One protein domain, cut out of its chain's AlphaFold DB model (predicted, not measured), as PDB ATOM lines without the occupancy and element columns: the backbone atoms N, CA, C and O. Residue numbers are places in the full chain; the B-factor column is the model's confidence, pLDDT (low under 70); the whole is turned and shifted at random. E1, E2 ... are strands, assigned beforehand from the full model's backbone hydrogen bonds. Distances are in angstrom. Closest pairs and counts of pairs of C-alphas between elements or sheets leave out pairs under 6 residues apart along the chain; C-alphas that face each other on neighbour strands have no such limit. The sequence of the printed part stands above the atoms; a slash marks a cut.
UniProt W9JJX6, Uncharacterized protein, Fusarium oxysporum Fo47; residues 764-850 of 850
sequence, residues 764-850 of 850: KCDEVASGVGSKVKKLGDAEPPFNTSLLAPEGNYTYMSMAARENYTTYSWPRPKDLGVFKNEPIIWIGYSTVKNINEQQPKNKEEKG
ATOM      1  N   LYS A 764      35.622  10.164  30.912       81.00
ATOM      2  CA  LYS A 764      35.320  11.179  31.917       81.00
ATOM      3  C   LYS A 764      35.795  12.543  31.405       81.00
ATOM      4  O   LYS A 764      36.989  12.825  31.390       81.00
ATOM      5  N   CYS A 765      34.857  13.379  30.970       84.19
ATOM      6  CA  CYS A 765      35.150  14.731  30.502       84.19
ATOM      7  C   CYS A 765      35.257  15.696  31.692       84.19
ATOM      8  O   CYS A 765      34.236  16.131  32.220       84.19
ATOM      9  N   ASP A 766      36.480  16.049  32.094       86.38
ATOM     10  CA  ASP A 766      36.737  17.075  33.111       86.38
ATOM     11  C   ASP A 766      37.149  18.403  32.446       86.38
ATOM     12  O   ASP A 766      38.059  18.455  31.615       86.38
ATOM     13  N   GLU A 767      36.491  19.503  32.820       86.88
ATOM     14  CA  GLU A 767      36.807  20.832  32.291       86.88
ATOM     15  C   GLU A 767      38.075  21.400  32.954       86.88
ATOM     16  O   GLU A 767      38.100  21.727  34.142       86.88
ATOM     17  N   VAL A 768      39.145  21.538  32.169       88.06
ATOM     18  CA  VAL A 768      40.460  22.002  32.655       88.06
ATOM     19  C   VAL A 768      40.659  23.519  32.564       88.06
ATOM     20  O   VAL A 768      41.471  24.075  33.309       88.06
ATOM     21  N   ALA A 769      39.934  24.190  31.665       87.88
ATOM     22  CA  ALA A 769      39.871  25.643  31.526       87.88
ATOM     23  C   ALA A 769      38.683  26.060  30.650       87.88
ATOM     24  O   ALA A 769      38.384  25.406  29.655       87.88
ATOM     25  N   SER A 770      38.092  27.209  30.973       85.88
ATOM     26  CA  SER A 770      37.085  27.879  30.150       85.88
ATOM     27  C   SER A 770      37.295  29.385  30.187       85.88
ATOM     28  O   SER A 770      37.689  29.949  31.210       85.88
ATOM     29  N   GLY A 771      37.074  30.034  29.046       81.94
ATOM     30  CA  GLY A 771      37.290  31.464  28.863       81.94
ATOM     31  C   GLY A 771      38.676  31.838  28.327       81.94
ATOM     32  O   GLY A 771      39.642  31.073  28.372       81.94
ATOM     33  N   VAL A 772      38.744  33.052  27.784       79.25
ATOM     34  CA  VAL A 772      39.950  33.631  27.181       79.25
ATOM     35  C   VAL A 772      40.959  33.990  28.280       79.25
ATOM     36  O   VAL A 772      40.586  34.582  29.289       79.25
ATOM     37  N   GLY A 773      42.232  33.620  28.101       76.12
ATOM     38  CA  GLY A 773      43.304  33.877  29.077       76.12
ATOM     39  C   GLY A 773      43.286  33.014  30.352       76.12
ATOM     40  O   GLY A 773      44.079  33.256  31.265       76.12
ATOM     41  N   SER A 774      42.411  32.008  30.440       84.00
ATOM     42  CA  SER A 774      42.323  31.119  31.603       84.00
ATOM     43  C   SER A 774      43.542  30.197  31.728       84.00
ATOM     44  O   SER A 774      43.987  29.582  30.760       84.00
ATOM     45  N   LYS A 775      44.082  30.061  32.949       82.25
ATOM     46  CA  LYS A 775      45.186  29.126  33.230       82.25
ATOM     47  C   LYS A 775      44.681  27.685  33.159       82.25
ATOM     48  O   LYS A 775      43.808  27.308  33.939       82.25
ATOM     49  N   VAL A 776      45.256  26.889  32.258       84.25
ATOM     50  CA  VAL A 776      44.880  25.482  32.078       84.25
ATOM     51  C   VAL A 776      45.381  24.644  33.250       84.25
ATOM     52  O   VAL A 776      46.571  24.654  33.571       84.25
ATOM     53  N   LYS A 777      44.460  23.947  33.923       85.94
ATOM     54  CA  LYS A 777      44.781  23.035  35.026       85.94
ATOM     55  C   LYS A 777      45.354  21.721  34.488       85.94
ATOM     56  O   LYS A 777      45.005  21.289  33.391       85.94
ATOM     57  N   LYS A 778      46.218  21.078  35.279       83.94
ATOM     58  CA  LYS A 778      46.676  19.709  35.006       83.94
ATOM     59  C   LYS A 778      45.538  18.722  35.259       83.94
ATOM     60  O   LYS A 778      44.746  18.929  36.180       83.94
ATOM     61  N   LEU A 779      45.480  17.665  34.456       80.62
ATOM     62  CA  LEU A 779      44.537  16.565  34.637       80.62
ATOM     63  C   LEU A 779      45.309  15.384  35.234       80.62
ATOM     64  O   LEU A 779      45.996  14.657  34.520       80.62
ATOM     65  N   GLY A 780      45.269  15.252  36.564       79.38
ATOM     66  CA  GLY A 780      46.171  14.349  37.286       79.38
ATOM     67  C   GLY A 780      47.636  14.768  37.109       79.38
ATOM     68  O   GLY A 780      47.971  15.936  37.320       79.38
ATOM     69  N   ASP A 781      48.485  13.830  36.681       77.00
ATOM     70  CA  ASP A 781      49.913  14.063  36.406       77.00
ATOM     71  C   ASP A 781      50.195  14.558  34.972       77.00
ATOM     72  O   ASP A 781      51.320  14.956  34.662       77.00
ATOM     73  N   ALA A 782      49.183  14.577  34.095       78.12
ATOM     74  CA  ALA A 782      49.341  14.941  32.691       78.12
ATOM     75  C   ALA A 782      49.220  16.454  32.458       78.12
ATOM     76  O   ALA A 782      48.282  17.121  32.920       78.12
ATOM     77  N   GLU A 783      50.168  17.006  31.696       81.88
ATOM     78  CA  GLU A 783      50.168  18.418  31.314       81.88
ATOM     79  C   GLU A 783      49.391  18.652  30.007       81.88
ATOM     80  O   GLU A 783      49.601  17.931  29.025       81.88
ATOM     81  N   PRO A 784      48.521  19.681  29.959       83.81
ATOM     82  CA  PRO A 784      47.770  20.015  28.759       83.81
ATOM     83  C   PRO A 784      48.727  20.402  27.619       83.81
ATOM     84  O   PRO A 784      49.641  21.207  27.812       83.81
ATOM     85  N   PRO A 785      48.528  19.876  26.401       83.88
ATOM     86  CA  PRO A 785      49.470  20.054  25.307       83.88
ATOM     87  C   PRO A 785      49.337  21.403  24.589       83.88
ATOM     88  O   PRO A 785      50.168  21.720  23.736       83.88
ATOM     89  N   PHE A 786      48.302  22.180  24.913       86.06
ATOM     90  CA  PHE A 786      48.050  23.513  24.382       86.06
ATOM     91  C   PHE A 786      47.293  24.396  25.382       86.06
ATOM     92  O   PHE A 786      46.568  23.902  26.240       86.06
ATOM     93  N   ASN A 787      47.440  25.715  25.225       86.25
ATOM     94  CA  ASN A 787      46.743  26.730  26.019       86.25
ATOM     95  C   ASN A 787      45.497  27.268  25.298       86.25
ATOM     96  O   ASN A 787      45.367  27.140  24.078       86.25
ATOM     97  N   THR A 788      44.625  27.957  26.040       85.69
ATOM     98  CA  THR A 788      43.412  28.610  25.509       85.69
ATOM     99  C   THR A 788      43.708  29.663  24.438       85.69
ATOM    100  O   THR A 788      42.869  29.894  23.578       85.69
ATOM    101  N   SER A 789      44.906  30.257  24.426       85.75
ATOM    102  CA  SER A 789      45.306  31.279  23.441       85.75
ATOM    103  C   SER A 789      45.421  30.772  22.000       85.75
ATOM    104  O   SER A 789      45.501  31.574  21.074       85.75
ATOM    105  N   LEU A 790      45.445  29.453  21.779       86.19
ATOM    106  CA  LEU A 790      45.401  28.879  20.428       86.19
ATOM    107  C   LEU A 790      43.974  28.779  19.869       86.19
ATOM    108  O   LEU A 790      43.810  28.605  18.657       86.19
ATOM    109  N   LEU A 791      42.960  28.936  20.722       87.38
ATOM    110  CA  LEU A 791      41.553  28.879  20.351       87.38
ATOM    111  C   LEU A 791      40.996  30.278  20.051       87.38
ATOM    112  O   LEU A 791      41.443  31.280  20.612       87.38
ATOM    113  N   ALA A 792      40.009  30.360  19.159       81.69
ATOM    114  CA  ALA A 792      39.306  31.606  18.863       81.69
ATOM    115  C   ALA A 792      38.632  32.161  20.141       81.69
ATOM    116  O   ALA A 792      38.079  31.375  20.916       81.69
ATOM    117  N   PRO A 793      38.643  33.486  20.385       73.81
ATOM    118  CA  PRO A 793      38.960  34.557  19.433       73.81
ATOM    119  C   PRO A 793      40.447  34.955  19.332       73.81
ATOM    120  O   PRO A 793      40.818  35.602  18.356       73.81
ATOM    121  N   GLU A 794      41.307  34.590  20.291       81.62
ATOM    122  CA  GLU A 794      42.738  34.967  20.264       81.62
ATOM    123  C   GLU A 794      43.504  34.201  19.174       81.62
ATOM    124  O   GLU A 794      44.235  34.779  18.360       81.62
ATOM    125  N   GLY A 795      43.299  32.887  19.129       80.88
ATOM    126  CA  GLY A 795      43.960  31.985  18.200       80.88
ATOM    127  C   GLY A 795      43.257  31.844  16.851       80.88
ATOM    128  O   GLY A 795      42.331  32.577  16.510       80.88
ATOM    129  N   ASN A 796      43.741  30.900  16.041       83.44
ATOM    130  CA  ASN A 796      43.221  30.633  14.691       83.44
ATOM    131  C   ASN A 796      42.300  29.407  14.628       83.44
ATOM    132  O   ASN A 796      41.717  29.147  13.578       83.44
ATOM    133  N   TYR A 797      42.182  28.639  15.713       84.94
ATOM    134  CA  TYR A 797      41.448  27.378  15.717       84.94
ATOM    135  C   TYR A 797      40.128  27.522  16.478       84.94
ATOM    136  O   TYR A 797      40.108  27.956  17.624       84.94
ATOM    137  N   THR A 798      39.010  27.145  15.863       84.50
ATOM    138  CA  THR A 798      37.713  27.010  16.557       84.50
ATOM    139  C   THR A 798      37.560  25.646  17.221       84.50
ATOM    140  O   THR A 798      36.767  25.487  18.140       84.50
ATOM    141  N   TYR A 799      38.337  24.667  16.771       88.56
ATOM    142  CA  TYR A 799      38.416  23.330  17.332       88.56
ATOM    143  C   TYR A 799      39.850  22.824  17.190       88.56
ATOM    144  O   TYR A 799      40.449  22.928  16.118       88.56
ATOM    145  N   MET A 800      40.395  22.266  18.262       85.94
ATOM    146  CA  MET A 800      41.690  21.605  18.271       85.94
ATOM    147  C   MET A 800      41.621  20.378  19.170       85.94
ATOM    148  O   MET A 800      41.135  20.444  20.294       85.94
ATOM    149  N   SER A 801      42.129  19.250  18.681       86.38
ATOM    150  CA  SER A 801      42.194  18.019  19.466       86.38
ATOM    151  C   SER A 801      43.573  17.386  19.359       86.38
ATOM    152  O   SER A 801      44.168  17.361  18.282       86.38
ATOM    153  N   MET A 802      44.083  16.887  20.480       82.25
ATOM    154  CA  MET A 802      45.304  16.094  20.551       82.25
ATOM    155  C   MET A 802      44.995  14.787  21.276       82.25
ATOM    156  O   MET A 802      44.908  14.751  22.501       82.25
ATOM    157  N   ALA A 803      44.823  13.720  20.495       73.44
ATOM    158  CA  ALA A 803      44.407  12.403  20.985       73.44
ATOM    159  C   ALA A 803      45.552  11.373  21.097       73.44
ATOM    160  O   ALA A 803      45.340  10.287  21.619       73.44
ATOM    161  N   ALA A 804      46.758  11.674  20.592       62.50
ATOM    162  CA  ALA A 804      47.796  10.662  20.332       62.50
ATOM    163  C   ALA A 804      49.195  11.023  20.880       62.50
ATOM    164  O   ALA A 804      50.204  10.748  20.234       62.50
ATOM    165  N   ARG A 805      49.283  11.680  22.046       62.62
ATOM    166  CA  ARG A 805      50.555  12.262  22.520       62.62
ATOM    167  C   ARG A 805      51.467  11.294  23.286       62.62
ATOM    168  O   ARG A 805      52.678  11.449  23.193       62.62
ATOM    169  N   GLU A 806      50.934  10.308  24.007       55.41
ATOM    170  CA  GLU A 806      51.737   9.620  25.037       55.41
ATOM    171  C   GLU A 806      52.337   8.245  24.687       55.41
ATOM    172  O   GLU A 806      53.075   7.731  25.512       55.41
ATOM    173  N   ASN A 807      52.136   7.640  23.504       51.44
ATOM    174  CA  ASN A 807      52.658   6.267  23.273       51.44
ATOM    175  C   ASN A 807      53.134   5.901  21.850       51.44
ATOM    176  O   ASN A 807      53.343   4.724  21.545       51.44
ATOM    177  N   TYR A 808      53.379   6.875  20.970       53.44
ATOM    178  CA  TYR A 808      53.965   6.602  19.648       53.44
ATOM    179  C   TYR A 808      55.423   7.065  19.582       53.44
ATOM    180  O   TYR A 808      55.768   7.992  18.852       53.44
ATOM    181  N   THR A 809      56.307   6.421  20.346       52.88
ATOM    182  CA  THR A 809      57.747   6.504  20.064       52.88
ATOM    183  C   THR A 809      58.020   5.903  18.686       52.88
ATOM    184  O   THR A 809      57.436   4.880  18.329       52.88
ATOM    185  N   THR A 810      58.914   6.500  17.904       51.44
ATOM    186  CA  THR A 810      59.418   5.912  16.658       51.44
ATOM    187  C   THR A 810      60.045   4.546  16.950       51.44
ATOM    188  O   THR A 810      61.118   4.457  17.539       51.44
ATOM    189  N   TYR A 811      59.364   3.464  16.570       58.03
ATOM    190  CA  TYR A 811      59.837   2.103  16.822       58.03
ATOM    191  C   TYR A 811      60.942   1.714  15.826       58.03
ATOM    192  O   TYR A 811      60.732   1.755  14.612       58.03
ATOM    193  N   SER A 812      62.106   1.297  16.332       60.06
ATOM    194  CA  SER A 812      63.149   0.628  15.545       60.06
ATOM    195  C   SER A 812      62.866  -0.871  15.426       60.06
ATOM    196  O   SER A 812      62.273  -1.469  16.321       60.06
ATOM    197  N   TRP A 813      63.307  -1.502  14.338       56.59
ATOM    198  CA  TRP A 813      63.222  -2.957  14.182       56.59
ATOM    199  C   TRP A 813      64.185  -3.680  15.143       56.59
ATOM    200  O   TRP A 813      65.318  -3.213  15.286       56.59
ATOM    201  N   PRO A 814      63.806  -4.830  15.742       61.62
ATOM    202  CA  PRO A 814      62.521  -5.541  15.655       61.62
ATOM    203  C   PRO A 814      61.432  -4.964  16.575       61.62
ATOM    204  O   PRO A 814      61.715  -4.409  17.633       61.62
ATOM    205  N   ARG A 815      60.164  -5.111  16.168       65.94
ATOM    206  CA  ARG A 815      59.018  -4.529  16.881       65.94
ATOM    207  C   ARG A 815      58.726  -5.266  18.202       65.94
ATOM    208  O   ARG A 815      58.783  -6.497  18.220       65.94
ATOM    209  N   PRO A 816      58.384  -4.541  19.283       67.12
ATOM    210  CA  PRO A 816      58.030  -5.140  20.568       67.12
ATOM    211  C   PRO A 816      56.693  -5.902  20.497       67.12
ATOM    212  O   PRO A 816      55.828  -5.577  19.682       67.12
ATOM    213  N   LYS A 817      56.520  -6.930  21.345       63.84
ATOM    214  CA  LYS A 817      55.305  -7.777  21.377       63.84
ATOM    215  C   LYS A 817      54.053  -7.018  21.829       63.84
ATOM    216  O   LYS A 817      52.945  -7.399  21.491       63.84
ATOM    217  N   ASP A 818      54.248  -5.950  22.585       64.88
ATOM    218  CA  ASP A 818      53.245  -5.042  23.136       64.88
ATOM    219  C   ASP A 818      52.953  -3.837  22.216       64.88
ATOM    220  O   ASP A 818      52.327  -2.862  22.633       64.88
ATOM    221  N   LEU A 819      53.389  -3.886  20.950       66.50
ATOM    222  CA  LEU A 819      53.082  -2.852  19.964       66.50
ATOM    223  C   LEU A 819      51.567  -2.755  19.724       66.50
ATOM    224  O   LEU A 819      50.930  -3.732  19.344       66.50
ATOM    225  N   GLY A 820      51.008  -1.553  19.878       62.22
ATOM    226  CA  GLY A 820      49.580  -1.298  19.659       62.22
ATOM    227  C   GLY A 820      48.683  -1.619  20.859       62.22
ATOM    228  O   GLY A 820      47.474  -1.432  20.764       62.22
ATOM    229  N   VAL A 821      49.257  -2.048  21.989       65.12
ATOM    230  CA  VAL A 821      48.531  -2.221  23.252       65.12
ATOM    231  C   VAL A 821      48.523  -0.897  24.015       65.12
ATOM    232  O   VAL A 821      49.577  -0.313  24.280       65.12
ATOM    233  N   PHE A 822      47.336  -0.423  24.399       64.25
ATOM    234  CA  PHE A 822      47.219   0.697  25.329       64.25
ATOM    235  C   PHE A 822      47.724   0.257  26.705       64.25
ATOM    236  O   PHE A 822      47.117  -0.586  27.356       64.25
ATOM    237  N   LYS A 823      48.865   0.806  27.136       67.12
ATOM    238  CA  LYS A 823      49.425   0.540  28.472       67.12
ATOM    239  C   LYS A 823      48.688   1.306  29.567       67.12
ATOM    240  O   LYS A 823      48.539   0.793  30.667       67.12
ATOM    241  N   ASN A 824      48.220   2.502  29.220       72.06
ATOM    242  CA  ASN A 824      47.440   3.399  30.058       72.06
ATOM    243  C   ASN A 824      46.241   3.900  29.243       72.06
ATOM    244  O   ASN A 824      46.294   3.910  28.006       72.06
ATOM    245  N   GLU A 825      45.192   4.354  29.924       72.06
ATOM    246  CA  GLU A 825      44.066   5.029  29.277       72.06
ATOM    247  C   GLU A 825      44.559   6.302  28.562       72.06
ATOM    248  O   GLU A 825      45.232   7.134  29.179       72.06
ATOM    249  N   PRO A 826      44.287   6.467  27.254       74.19
ATOM    250  CA  PRO A 826      44.760   7.626  26.516       74.19
ATOM    251  C   PRO A 826      43.996   8.880  26.947       74.19
ATOM    252  O   PRO A 826      42.771   8.950  26.843       74.19
ATOM    253  N   ILE A 827      44.728   9.904  27.378       79.69
ATOM    254  CA  ILE A 827      44.146  11.213  27.672       79.69
ATOM    255  C   ILE A 827      43.954  11.970  26.356       79.69
ATOM    256  O   ILE A 827      44.913  12.245  25.629       79.69
ATOM    257  N   ILE A 828      42.703  12.323  26.061       84.75
ATOM    258  CA  ILE A 828      42.330  13.100  24.878       84.75
ATOM    259  C   ILE A 828      42.147  14.557  25.292       84.75
ATOM    260  O   ILE A 828      41.270  14.885  26.088       84.75
ATOM    261  N   TRP A 829      42.947  15.447  24.714       86.75
ATOM    262  CA  TRP A 829      42.831  16.882  24.954       86.75
ATOM    263  C   TRP A 829      42.010  17.526  23.847       86.75
ATOM    264  O   TRP A 829      42.407  17.474  22.682       86.75
ATOM    265  N   ILE A 830      40.884  18.142  24.203       89.62
ATOM    266  CA  ILE A 830      39.983  18.814  23.262       89.62
ATOM    267  C   ILE A 830      39.814  20.264  23.695       89.62
ATOM    268  O   ILE A 830      39.519  20.555  24.850       89.62
ATOM    269  N   GLY A 831      40.004  21.171  22.749       89.50
ATOM    270  CA  GLY A 831      39.752  22.591  22.889       89.50
ATOM    271  C   GLY A 831      38.799  23.027  21.794       89.50
ATOM    272  O   GLY A 831      38.999  22.692  20.629       89.50
ATOM    273  N   TYR A 832      37.759  23.765  22.152       90.50
ATOM    274  CA  TYR A 832      36.803  24.270  21.183       90.50
ATOM    275  C   TYR A 832      36.272  25.633  21.615       90.50
ATOM    276  O   TYR A 832      36.231  25.952  22.803       90.50
ATOM    277  N   SER A 833      35.864  26.424  20.631       86.56
ATOM    278  CA  SER A 833      35.259  27.734  20.819       86.56
ATOM    279  C   SER A 833      33.845  27.702  20.269       86.56
ATOM    280  O   SER A 833      33.625  27.320  19.118       86.56
ATOM    281  N   THR A 834      32.881  28.117  21.085       82.56
ATOM    282  CA  THR A 834      31.483  28.259  20.676       82.56
ATOM    283  C   THR A 834      31.064  29.715  20.685       82.56
ATOM    284  O   THR A 834      31.593  30.546  21.425       82.56
ATOM    285  N   VAL A 835      30.082  30.018  19.845       79.06
ATOM    286  CA  VAL A 835      29.430  31.322  19.825       79.06
ATOM    287  C   VAL A 835      28.269  31.302  20.817       79.06
ATOM    288  O   VAL A 835      27.559  30.302  20.921       79.06
ATOM    289  N   LYS A 836      28.044  32.415  21.523       74.25
ATOM    290  CA  LYS A 836      26.882  32.585  22.412       74.25
ATOM    291  C   LYS A 836      25.545  32.555  21.662       74.25
ATOM    292  O   LYS A 836      24.583  32.014  22.193       74.25
ATOM    293  N   ASN A 837      25.487  33.114  20.450       74.56
ATOM    294  CA  ASN A 837      24.299  33.115  19.601       74.56
ATOM    295  C   ASN A 837      24.639  32.619  18.187       74.56
ATOM    296  O   ASN A 837      25.349  33.283  17.438       74.56
ATOM    297  N   ILE A 838      24.118  31.446  17.827       71.94
ATOM    298  CA  ILE A 838      24.345  30.810  16.517       71.94
ATOM    299  C   ILE A 838      23.572  31.531  15.398       71.94
ATOM    300  O   ILE A 838      23.965  31.458  14.238       71.94
ATOM    301  N   ASN A 839      22.492  32.243  15.737       75.38
ATOM    302  CA  ASN A 839      21.616  32.901  14.765       75.38
ATOM    303  C   ASN A 839      22.106  34.299  14.355       75.38
ATOM    304  O   ASN A 839      21.562  34.888  13.422       75.38
ATOM    305  N   GLU A 840      23.106  34.845  15.047       76.00
ATOM    306  CA  GLU A 840      23.721  36.124  14.696       76.00
ATOM    307  C   GLU A 840      24.791  35.937  13.618       76.00
ATOM    308  O   GLU A 840      25.479  34.913  13.551       76.00
ATOM    309  N   GLN A 841      24.915  36.928  12.734       68.88
ATOM    310  CA  GLN A 841      25.854  36.871  11.624       68.88
ATOM    311  C   GLN A 841      27.287  36.939  12.157       68.88
ATOM    312  O   GLN A 841      27.703  37.951  12.712       68.88
ATOM    313  N   GLN A 842      28.033  35.847  11.989       65.56
ATOM    314  CA  GLN A 842      29.395  35.747  12.507       65.56
ATOM    315  C   GLN A 842      30.360  36.647  11.721       65.56
ATOM    316  O   GLN A 842      30.229  36.745  10.493       65.56
ATOM    317  N   PRO A 843      31.341  37.272  12.399       66.19
ATOM    318  CA  PRO A 843      32.340  38.112  11.752       66.19
ATOM    319  C   PRO A 843      33.138  37.280  10.746       66.19
ATOM    320  O   PRO A 843      33.586  36.170  11.045       66.19
ATOM    321  N   LYS A 844      33.313  37.805   9.531       62.88
ATOM    322  CA  LYS A 844      34.000  37.085   8.448       62.88
ATOM    323  C   LYS A 844      35.511  37.060   8.647       62.88
ATOM    324  O   LYS A 844      36.162  36.139   8.164       62.88
ATOM    325  N   ASN A 845      36.052  38.053   9.357       63.22
ATOM    326  CA  ASN A 845      37.479  38.236   9.617       63.22
ATOM    327  C   ASN A 845      37.724  38.685  11.067       63.22
ATOM    328  O   ASN A 845      36.842  39.252  11.702       63.22
ATOM    329  N   LYS A 846      38.961  38.514  11.561       57.25
ATOM    330  CA  LYS A 846      39.389  38.901  12.926       57.25
ATOM    331  C   LYS A 846      39.209  40.388  13.276       57.25
ATOM    332  O   LYS A 846      39.273  40.743  14.447       57.25
ATOM    333  N   GLU A 847      39.040  41.248  12.275       59.91
ATOM    334  CA  GLU A 847      38.895  42.700  12.443       59.91
ATOM    335  C   GLU A 847      37.436  43.140  12.641       59.91
ATOM    336  O   GLU A 847      37.183  44.233  13.150       59.91
ATOM    337  N   GLU A 848      36.469  42.294  12.275       57.66
ATOM    338  CA  GLU A 848      35.052  42.557  12.513       57.66
ATOM    339  C   GLU A 848      34.699  42.164  13.953       57.66
ATOM    340  O   GLU A 848      34.932  41.033  14.384       57.66
ATOM    341  N   LYS A 849      34.138  43.106  14.722       53.94
ATOM    342  CA  LYS A 849      33.575  42.799  16.042       53.94
ATOM    343  C   LYS A 849      32.289  41.995  15.845       53.94
ATOM    344  O   LYS A 849      31.308  42.556  15.363       53.94
ATOM    345  N   GLY A 850      32.343  40.709  16.190       50.72
ATOM    346  CA  GLY A 850      31.192  39.816  16.334       50.72
ATOM    347  C   GLY A 850      30.577  39.901  17.714       50.72
ATOM    348  O   GLY A 850      31.363  39.938  18.691       50.72
TER     349      GLY A 850
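AT A GLANCE: This is residues 764 to 850 of the 850 residues of an uncharacterized protein of Fusarium oxysporum Fo47 (UniProt W9JJX6). What is the shape? It has little regular structure: from 764, unnamed loops to 798 lie beside a small two-strand hairpin, E1 and E2, whose long loop reaches one end of a rod, where residues 812 to 818 stick out, and a tail, 833 to 850, reaches the other. What is it made of? Of 87 printed residues, 8 are in named strands, E1 then E2, antiparallel; the class is all strand, with no named helix. How spread is it? It is only just loose, close to extended: radius of gyration of the C-alphas 17.7 A, spans 56 by 26 by 21 A.

HOW THE PARTS SIT: Which strands pair? E1, residues 799 to 802, and E2, residues 829 to 832, form an antiparallel hairpin at 175 degrees. Which atoms show it? N 800 and O 831 are 2.8 A apart, within hydrogen-bond range.

IN THESE COORDINATES: Where does E1 begin? C-alpha 799 is at (38.416, 23.330, 17.332); E1 measures 10.5 A. Where does E2 end? C-alpha 832 is at (36.803, 24.270, 21.183); E2 measures 10.3 A.

THE WHOLE: How large? The farthest C-alphas, Pro 814 and Glu 840, are 56.9 A apart. Cuts or long links? The printed part has no cut; E1 to E2 is a long link of 26 residues. Where is confidence low? Residues 804 to 823 and 841 to 850 have pLDDT under 70.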